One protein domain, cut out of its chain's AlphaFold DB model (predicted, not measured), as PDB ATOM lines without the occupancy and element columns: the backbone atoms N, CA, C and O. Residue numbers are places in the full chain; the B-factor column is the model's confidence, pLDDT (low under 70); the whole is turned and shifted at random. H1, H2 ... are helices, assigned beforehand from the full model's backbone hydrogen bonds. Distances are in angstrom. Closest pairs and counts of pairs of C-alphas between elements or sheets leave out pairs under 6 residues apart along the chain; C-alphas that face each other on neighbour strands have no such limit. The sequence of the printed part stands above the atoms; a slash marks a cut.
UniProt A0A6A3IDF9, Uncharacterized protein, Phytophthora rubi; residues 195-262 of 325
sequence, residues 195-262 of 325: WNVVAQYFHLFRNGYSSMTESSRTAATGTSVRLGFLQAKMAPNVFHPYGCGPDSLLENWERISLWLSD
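What this domain is: This is residues 195 to 262 of the 325 residues of an uncharacterized protein of Phytophthora rubi (UniProt A0A6A3IDF9). Two helices, H2 and H3, make a V-shaped helical hairpin that is closed where residues 227 to 231 of H2 meet residues 246 to 250 of H3, and the shorter helix H1 lies loosely alongside H2. The link of residues 205 to 216 runs from H1 to the first residue of H2 past the open mouth of the V, and the link of residues 234 to 244 folds the printed part back from H2 into H3. The printed part has 68 residues with three named helices, in the order H1, H2, H3, and no named strand; the class is all helix. The whole is compact, with a radius of gyration of the C-alphas of 12.0 A, and its C-alphas span 32 by 24 by 20 A.

How they stand to each other: H2, residues 217 to 233, is the longest helix. It touches H3, residues 245 to 259, with residues 227 to 231 alone, and H3 touches it with residues 246 to 250 alone. The closest C-alphas of the two are those of Leu 230 and Pro 246, 5.4 A apart. Their lines stand at a steep tilt of 42 degrees, and they run opposite ways, as a helical hairpin. H1, residues 195 to 204, is close to H2 but not clearly touching, with the C-alphas of Leu 204 and Arg 226 the closest, 6.7 A apart. H1 and H2 run opposite ways at a shallow tilt of 24 degrees. H1 and H3 are apart. In H1 and H3 every O i to N i+4 pair is within hydrogen-bond range; in H2 it is 12 of 13.

Where its parts are: H2 is 24.9 A long from C-alpha 217 at (341.329, 216.109, 232.304) to C-alpha 233 at (356.124, 197.637, 224.493). H3 is 22.0 A long from Gly 245 to Trp 259, with C-alpha 259 at (352.346, 221.102, 211.813). H1 is 14.3 A long and begins with C-alpha 195 at (350.681, 191.821, 215.245). Between H2 and H3, residues 239 to 240 pair with residues 243 to 244, antiparallel, in stretches too short to be named strands.

The domain as a whole: The two C-alphas farthest apart are those of Ser 215 and Asn 237, 33.4 A. The printed part has no cut. Both links are long, with 12 residues from H1 to H2 and 11 from H2 to H3. The mean pLDDT of the printed part is 77.7, and the model's confidence is low, under 70, at residues 210 to 223, of which 217 to 223 belong to H2.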
ATOM      1  N   TRP A 195     351.943 191.401 215.866       85.62
ATOM      2  CA  TRP A 195     350.681 191.821 215.245       85.62
ATOM      3  C   TRP A 195     349.744 192.593 216.187       85.62
ATOM      4  O   TRP A 195     349.227 193.643 215.811       85.62
ATOM      5  N   ASN A 196     349.538 192.115 217.418       85.00
ATOM      6  CA  ASN A 196     348.663 192.774 218.392       85.00
ATOM      7  C   ASN A 196     349.291 194.043 218.980       85.00
ATOM      8  O   ASN A 196     348.569 194.994 219.285       85.00
ATOM      9  N   VAL A 197     350.619 194.088 219.124       86.69
ATOM     10  CA  VAL A 197     351.342 195.303 219.541       86.69
ATOM     11  C   VAL A 197     351.277 196.362 218.436       86.69
ATOM     12  O   VAL A 197     350.923 197.508 218.701       86.69
ATOM     13  N   VAL A 198     351.519 195.969 217.184       87.62
ATOM     14  CA  VAL A 198     351.442 196.849 216.012       87.62
ATOM     15  C   VAL A 198     350.011 197.360 215.791       87.62
ATOM     16  O   VAL A 198     349.815 198.553 215.567       87.62
ATOM     17  N   ALA A 199     348.989 196.510 215.936       87.25
ATOM     18  CA  ALA A 199     347.589 196.935 215.854       87.25
ATOM     19  C   ALA A 199     347.218 197.964 216.941       87.25
ATOM     20  O   ALA A 199     346.533 198.946 216.646       87.25
ATOM     21  N   GLN A 200     347.699 197.784 218.177       88.19
ATOM     22  CA  GLN A 200     347.513 198.760 219.259       88.19
ATOM     23  C   GLN A 200     348.251 200.075 218.985       88.19
ATOM     24  O   GLN A 200     347.665 201.140 219.170       88.19
ATOM     25  N   TYR A 201     349.484 200.021 218.473       89.19
ATOM     26  CA  TYR A 201     350.232 201.208 218.052       89.19
ATOM     27  C   TYR A 201     349.447 202.017 217.005       89.19
ATOM     28  O   TYR A 201     349.148 203.193 217.220       89.19
ATOM     29  N   PHE A 202     348.996 201.377 215.922       88.06
ATOM     30  CA  PHE A 202     348.180 202.046 214.905       88.06
ATOM     31  C   PHE A 202     346.847 202.578 215.435       88.06
ATOM     32  O   PHE A 202     346.367 203.598 214.947       88.06
ATOM     33  N   HIS A 203     346.245 201.927 216.431       86.31
ATOM     34  CA  HIS A 203     345.031 202.426 217.071       86.31
ATOM     35  C   HIS A 203     345.293 203.707 217.882       86.31
ATOM     36  O   HIS A 203     344.564 204.687 217.723       86.31
ATOM     37  N   LEU A 204     346.354 203.729 218.697       86.31
ATOM     38  CA  LEU A 204     346.710 204.852 219.576       86.31
ATOM     39  C   LEU A 204     347.151 206.117 218.821       86.31
ATOM     40  O   LEU A 204     346.876 207.228 219.285       86.31
ATOM     41  N   PHE A 205     347.805 205.947 217.666       86.12
ATOM     42  CA  PHE A 205     348.321 207.037 216.824       86.12
ATOM     43  C   PHE A 205     347.466 207.321 215.577       86.12
ATOM     44  O   PHE A 205     347.832 208.166 214.762       86.12
ATOM     45  N   ARG A 206     346.295 206.678 215.434       86.00
ATOM     46  CA  ARG A 206     345.399 206.812 214.266       86.00
ATOM     47  C   ARG A 206     345.074 208.260 213.890       86.00
ATOM     48  O   ARG A 206     344.938 208.560 212.707       86.00
ATOM     49  N   ASN A 207     344.945 209.127 214.894       82.56
ATOM     50  CA  ASN A 207     344.583 210.539 214.754       82.56
ATOM     51  C   ASN A 207     345.765 211.482 215.092       82.56
ATOM     52  O   ASN A 207     345.553 212.626 215.502       82.56
ATOM     53  N   GLY A 208     347.005 210.982 215.017       79.25
ATOM     54  CA  GLY A 208     348.194 211.671 215.523       79.25
ATOM     55  C   GLY A 208     348.114 211.979 217.025       79.25
ATOM     56  O   GLY A 208     347.377 211.337 217.782       79.25
ATOM     57  N   TYR A 209     348.844 213.005 217.453       71.88
ATOM     58  CA  TYR A 209     348.774 213.589 218.795       71.88
ATOM     59  C   TYR A 209     347.734 214.725 218.819       71.88
ATOM     60  O   TYR A 209     348.024 215.895 219.049       71.88
ATOM     61  N   SER A 210     346.472 214.385 218.558       62.88
ATOM     62  CA  SER A 210     345.369 215.345 218.680       62.88
ATOM     63  C   SER A 210     345.016 215.563 220.160       62.88
ATOM     64  O   SER A 210     344.195 214.838 220.720       62.88
ATOM     65  N   SER A 211     345.642 216.549 220.811       51.81
ATOM     66  CA  SER A 211     345.437 216.852 222.243       51.81
ATOM     67  C   SER A 211     344.272 217.818 222.540       51.81
ATOM     68  O   SER A 211     344.054 218.157 223.703       51.81
ATOM     69  N   MET A 212     343.557 218.320 221.524       45.44
ATOM     70  CA  MET A 212     342.893 219.635 221.626       45.44
ATOM     71  C   MET A 212     341.354 219.662 221.545       45.44
ATOM     72  O   MET A 212     340.776 220.743 221.535       45.44
ATOM     73  N   THR A 213     340.668 218.514 221.526       43.19
ATOM     74  CA  THR A 213     339.183 218.454 221.494       43.19
ATOM     75  C   THR A 213     338.547 217.696 222.662       43.19
ATOM     76  O   THR A 213     337.324 217.621 222.750       43.19
ATOM     77  N   GLU A 214     339.354 217.164 223.577       42.44
ATOM     78  CA  GLU A 214     338.914 216.366 224.722       42.44
ATOM     79  C   GLU A 214     339.184 217.131 226.025       42.44
ATOM     80  O   GLU A 214     340.306 217.567 226.291       42.44
ATOM     81  N   SER A 215     338.130 217.349 226.816       43.72
ATOM     82  CA  SER A 215     338.078 218.293 227.939       43.72
ATOM     83  C   SER A 215     339.177 218.084 228.991       43.72
ATOM     84  O   SER A 215     338.955 217.338 229.939       43.72
ATOM     85  N   SER A 216     340.310 218.798 228.854       51.44
ATOM     86  CA  SER A 216     341.451 219.070 229.773       51.44
ATOM     87  C   SER A 216     341.951 217.946 230.709       51.44
ATOM     88  O   SER A 216     343.145 217.656 230.742       51.44
ATOM     89  N   ARG A 217     341.066 217.278 231.453       48.56
ATOM     90  CA  ARG A 217     341.329 216.109 232.304       48.56
ATOM     91  C   ARG A 217     341.570 214.824 231.495       48.56
ATOM     92  O   ARG A 217     342.343 213.978 231.943       48.56
ATOM     93  N   THR A 218     340.942 214.672 230.322       49.41
ATOM     94  CA  THR A 218     341.119 213.496 229.440       49.41
ATOM     95  C   THR A 218     342.367 213.582 228.554       49.41
ATOM     96  O   THR A 218     342.958 212.554 228.227       49.41
ATOM     97  N   ALA A 219     342.846 214.788 228.232       50.03
ATOM     98  CA  ALA A 219     344.082 214.976 227.468       50.03
ATOM     99  C   ALA A 219     345.317 214.426 228.214       50.03
ATOM    100  O   ALA A 219     346.024 213.575 227.679       50.03
ATOM    101  N   ALA A 220     345.524 214.815 229.480       52.38
ATOM    102  CA  ALA A 220     346.659 214.361 230.302       52.38
ATOM    103  C   ALA A 220     346.637 212.850 230.632       52.38
ATOM    104  O   ALA A 220     347.679 212.225 230.844       52.38
ATOM    105  N   THR A 221     345.454 212.227 230.645       57.56
ATOM    106  CA  THR A 221     345.339 210.761 230.717       57.56
ATOM    107  C   THR A 221     345.641 210.111 229.364       57.56
ATOM    108  O   THR A 221     346.287 209.070 229.316       57.56
ATOM    109  N   GLY A 222     345.276 210.743 228.246       61.59
ATOM    110  CA  GLY A 222     345.635 210.270 226.909       61.59
ATOM    111  C   GLY A 222     347.141 210.297 226.618       61.59
ATOM    112  O   GLY A 222     347.641 209.417 225.916       61.59
ATOM    113  N   THR A 223     347.886 211.278 227.133       67.56
ATOM    114  CA  THR A 223     349.350 211.346 226.954       67.56
ATOM    115  C   THR A 223     350.060 210.272 227.778       67.56
ATOM    116  O   THR A 223     350.826 209.486 227.222       67.56
ATOM    117  N   SER A 224     349.717 210.144 229.063       72.62
ATOM    118  CA  SER A 224     350.266 209.110 229.952       72.62
ATOM    119  C   SER A 224     349.924 207.678 229.514       72.62
ATOM    120  O   SER A 224     350.785 206.805 229.602       72.62
ATOM    121  N   VAL A 225     348.731 207.420 228.958       81.06
ATOM    122  CA  VAL A 225     348.379 206.098 228.396       81.06
ATOM    123  C   VAL A 225     349.199 205.764 227.146       81.06
ATOM    124  O   VAL A 225     349.690 204.640 227.032       81.06
ATOM    125  N   ARG A 226     349.396 206.715 226.218       84.75
ATOM    126  CA  ARG A 226     350.244 206.485 225.031       84.75
ATOM    127  C   ARG A 226     351.703 206.272 225.419       84.75
ATOM    128  O   ARG A 226     352.319 205.333 224.922       84.75
ATOM    129  N   LEU A 227     352.234 207.096 226.322       86.19
ATOM    130  CA  LEU A 227     353.616 206.972 226.777       86.19
ATOM    131  C   LEU A 227     353.848 205.657 227.527       86.19
ATOM    132  O   LEU A 227     354.784 204.934 227.205       86.19
ATOM    133  N   GLY A 228     352.953 205.302 228.453       86.56
ATOM    134  CA  GLY A 228     353.015 204.038 229.186       86.56
ATOM    135  C   GLY A 228     352.921 202.816 228.269       86.56
ATOM    136  O   GLY A 228     353.631 201.839 228.486       86.56
ATOM    137  N   PHE A 229     352.118 202.874 227.198       88.25
ATOM    138  CA  PHE A 229     352.113 201.835 226.165       88.25
ATOM    139  C   PHE A 229     353.464 201.736 225.440       88.25
ATOM    140  O   PHE A 229     353.999 200.636 225.313       88.25
ATOM    141  N   LEU A 230     354.031 202.863 224.987       88.94
ATOM    142  CA  LEU A 230     355.327 202.867 224.301       88.94
ATOM    143  C   LEU A 230     356.441 202.340 225.216       88.94
ATOM    144  O   LEU A 230     357.155 201.424 224.824       88.94
ATOM    145  N   GLN A 231     356.545 202.839 226.450       89.62
ATOM    146  CA  GLN A 231     357.538 202.397 227.435       89.62
ATOM    147  C   GLN A 231     357.375 200.916 227.833       89.62
ATOM    148  O   GLN A 231     358.366 200.248 228.112       89.62
ATOM    149  N   ALA A 232     356.150 200.376 227.830       88.31
ATOM    150  CA  ALA A 232     355.900 198.967 228.142       88.31
ATOM    151  C   ALA A 232     356.123 198.003 226.961       88.31
ATOM    152  O   ALA A 232     356.276 196.803 227.193       88.31
ATOM    153  N   LYS A 233     356.078 198.483 225.707       86.50
ATOM    154  CA  LYS A 233     356.124 197.637 224.493       86.50
ATOM    155  C   LYS A 233     357.329 197.870 223.584       86.50
ATOM    156  O   LYS A 233     357.601 197.020 222.738       86.50
ATOM    157  N   MET A 234     358.047 198.979 223.733       86.56
ATOM    158  CA  MET A 234     359.254 199.295 222.967       86.56
ATOM    159  C   MET A 234     360.502 199.193 223.840       86.56
ATOM    160  O   MET A 234     360.472 199.487 225.032       86.56
ATOM    161  N   ALA A 235     361.625 198.807 223.235       86.31
ATOM    162  CA  ALA A 235     362.915 198.880 223.909       86.31
ATOM    163  C   ALA A 235     363.316 200.356 224.136       86.31
ATOM    164  O   ALA A 235     363.050 201.200 223.274       86.31
ATOM    165  N   PRO A 236     364.003 200.688 225.247       82.94
ATOM    166  CA  PRO A 236     364.385 202.068 225.568       82.94
ATOM    167  C   PRO A 236     365.356 202.683 224.548       82.94
ATOM    168  O   PRO A 236     365.509 203.895 224.499       82.94
ATOM    169  N   ASN A 237     365.992 201.855 223.716       84.19
ATOM    170  CA  ASN A 237     366.910 202.242 222.650       84.19
ATOM    171  C   ASN A 237     366.317 202.091 221.232       84.19
ATOM    172  O   ASN A 237     367.076 202.004 220.266       84.19
ATOM    173  N   VAL A 238     364.984 202.036 221.076       84.31
ATOM    174  CA  VAL A 238     364.342 202.047 219.746       84.31
ATOM    175  C   VAL A 238     364.779 203.289 218.969       84.31
ATOM    176  O   VAL A 238     364.625 204.413 219.437       84.31
ATOM    177  N   PHE A 239     365.340 203.088 217.778       81.25
ATOM    178  CA  PHE A 239     365.807 204.180 216.929       81.25
ATOM    179  C   PHE A 239     364.687 204.686 216.014       81.25
ATOM    180  O   PHE A 239     363.996 203.901 215.364       81.25
ATOM    181  N   HIS A 240     364.550 206.005 215.922       73.50
ATOM    182  CA  HIS A 240     363.657 206.699 215.000       73.50
ATOM    183  C   HIS A 240     364.455 207.815 214.293       73.50
ATOM    184  O   HIS A 240     365.406 208.321 214.886       73.50
ATOM    185  N   PRO A 241     364.115 208.260 213.064       72.94
ATOM    186  CA  PRO A 241     364.922 209.252 212.335       72.94
ATOM    187  C   PRO A 241     365.182 210.584 213.059       72.94
ATOM    188  O   PRO A 241     366.086 211.316 212.664       72.94
ATOM    189  N   TYR A 242     364.415 210.889 214.110       73.75
ATOM    190  CA  TYR A 242     364.505 212.125 214.892       73.75
ATOM    191  C   TYR A 242     364.935 211.923 216.358       73.75
ATOM    192  O   TYR A 242     364.975 212.898 217.102       73.75
ATOM    193  N   GLY A 243     365.244 210.696 216.802       82.75
ATOM    194  CA  GLY A 243     365.603 210.443 218.203       82.75
ATOM    195  C   GLY A 243     365.698 208.966 218.594       82.75
ATOM    196  O   GLY A 243     365.646 208.069 217.753       82.75
ATOM    197  N   CYS A 244     365.844 208.711 219.894       87.44
ATOM    198  CA  CYS A 244     366.005 207.368 220.443       87.44
ATOM    199  C   CYS A 244     365.101 207.176 221.668       87.44
ATOM    200  O   CYS A 244     365.050 208.037 222.540       87.44
ATOM    201  N   GLY A 245     364.416 206.038 221.724       87.25
ATOM    202  CA  GLY A 245     363.522 205.667 222.813       87.25
ATOM    203  C   GLY A 245     362.058 206.093 222.620       87.25
ATOM    204  O   GLY A 245     361.715 206.815 221.677       87.25
ATOM    205  N   PRO A 246     361.169 205.605 223.505       86.75
ATOM    206  CA  PRO A 246     359.727 205.830 223.419       86.75
ATOM    207  C   PRO A 246     359.335 207.300 223.631       86.75
ATOM    208  O   PRO A 246     358.383 207.766 223.005       86.75
ATOM    209  N   ASP A 247     360.072 208.037 224.463       87.94
ATOM    210  CA  ASP A 247     359.790 209.438 224.783       87.94
ATOM    211  C   ASP A 247     360.028 210.341 223.555       87.94
ATOM    212  O   ASP A 247     359.120 211.052 223.126       87.94
ATOM    213  N   SER A 248     361.180 210.214 222.879       86.62
ATOM    214  CA  SER A 248     361.463 210.945 221.630       86.62
ATOM    215  C   SER A 248     360.510 210.587 220.481       86.62
ATOM    216  O   SER A 248     360.237 211.425 219.619       86.62
ATOM    217  N   LEU A 249     359.982 209.357 220.443       87.38
ATOM    218  CA  LEU A 249     358.946 208.990 219.474       87.38
ATOM    219  C   LEU A 249     357.630 209.737 219.754       87.38
ATOM    220  O   LEU A 249     356.957 210.154 218.809       87.38
ATOM    221  N   LEU A 250     357.273 209.935 221.027       87.69
ATOM    222  CA  LEU A 250     356.086 210.699 221.407       87.69
ATOM    223  C   LEU A 250     356.255 212.196 221.104       87.69
ATOM    224  O   LEU A 250     355.372 212.770 220.469       87.69
ATOM    225  N   GLU A 251     357.402 212.793 221.443       86.25
ATOM    226  CA  GLU A 251     357.747 214.183 221.089       86.25
ATOM    227  C   GLU A 251     357.691 214.436 219.573       86.25
ATOM    228  O   GLU A 251     357.307 215.516 219.114       86.25
ATOM    229  N   ASN A 252     358.057 213.440 218.761       86.69
ATOM    230  CA  ASN A 252     357.916 213.534 217.313       86.69
ATOM    231  C   ASN A 252     356.438 213.554 216.882       86.69
ATOM    232  O   ASN A 252     356.051 214.383 216.061       86.69
ATOM    233  N   TRP A 253     355.588 212.702 217.463       86.94
ATOM    234  CA  TRP A 253     354.142 212.724 217.199       86.94
ATOM    235  C   TRP A 253     353.470 214.028 217.655       86.94
ATOM    236  O   TRP A 253     352.589 214.529 216.952       86.94
ATOM    237  N   GLU A 254     353.903 214.603 218.781       84.94
ATOM    238  CA  GLU A 254     353.513 215.946 219.234       84.94
ATOM    239  C   GLU A 254     353.846 216.994 218.171       84.94
ATOM    240  O   GLU A 254     352.965 217.708 217.691       84.94
ATOM    241  N   ARG A 255     355.107 217.023 217.730       82.69
ATOM    242  CA  ARG A 255     355.618 217.976 216.741       82.69
ATOM    243  C   ARG A 255     354.919 217.865 215.386       82.69
ATOM    244  O   ARG A 255     354.508 218.880 214.833       82.69
ATOM    245  N   ILE A 256     354.707 216.644 214.889       83.75
ATOM    246  CA  ILE A 256     353.936 216.389 213.661       83.75
ATOM    247  C   ILE A 256     352.515 216.960 213.785       83.75
ATOM    248  O   ILE A 256     351.990 217.501 212.815       83.75
ATOM    249  N   SER A 257     351.911 216.905 214.974       83.69
ATOM    250  CA  SER A 257     350.538 217.378 215.218       83.69
ATOM    251  C   SER A 257     350.427 218.892 215.438       83.69
ATOM    252  O   SER A 257     349.330 219.436 215.351       83.69
ATOM    253  N   LEU A 258     351.545 219.592 215.670       82.12
ATOM    254  CA  LEU A 258     351.612 221.059 215.585       82.12
ATOM    255  C   LEU A 258     351.634 221.547 214.130       82.12
ATOM    256  O   LEU A 258     351.196 222.658 213.840       82.12
ATOM    257  N   TRP A 259     352.171 220.735 213.217       81.38
ATOM    258  CA  TRP A 259     352.346 221.102 211.813       81.38
ATOM    259  C   TRP A 259     351.216 220.609 210.915       81.38
ATOM    260  O   TRP A 259     350.844 221.314 209.983       81.38
ATOM    261  N   LEU A 260     350.686 219.409 211.157       82.88
ATOM    262  CA  LEU A 260     349.687 218.754 210.313       82.88
ATOM    263  C   LEU A 260     348.344 218.663 211.042       82.88
ATOM    264  O   LEU A 260     348.277 218.222 212.189       82.88
ATOM    265  N   SER A 261     347.259 219.031 210.361       83.00
ATOM    266  CA  SER A 261     345.895 218.912 210.893       83.00
ATOM    267  C   SER A 261     345.170 217.695 210.310       83.00
ATOM    268  O   SER A 261     345.556 217.169 209.269       83.00
ATOM    269  N   ASP A 262     344.121 217.223 210.991       83.81
ATOM    270  CA  ASP A 262     343.281 216.081 210.576       83.81
ATOM    271  C   ASP A 262     344.040 214.783 210.231       83.81
ATOM    272  O   ASP A 262     343.581 213.994 209.395       83.81
TER     273      ASP A 262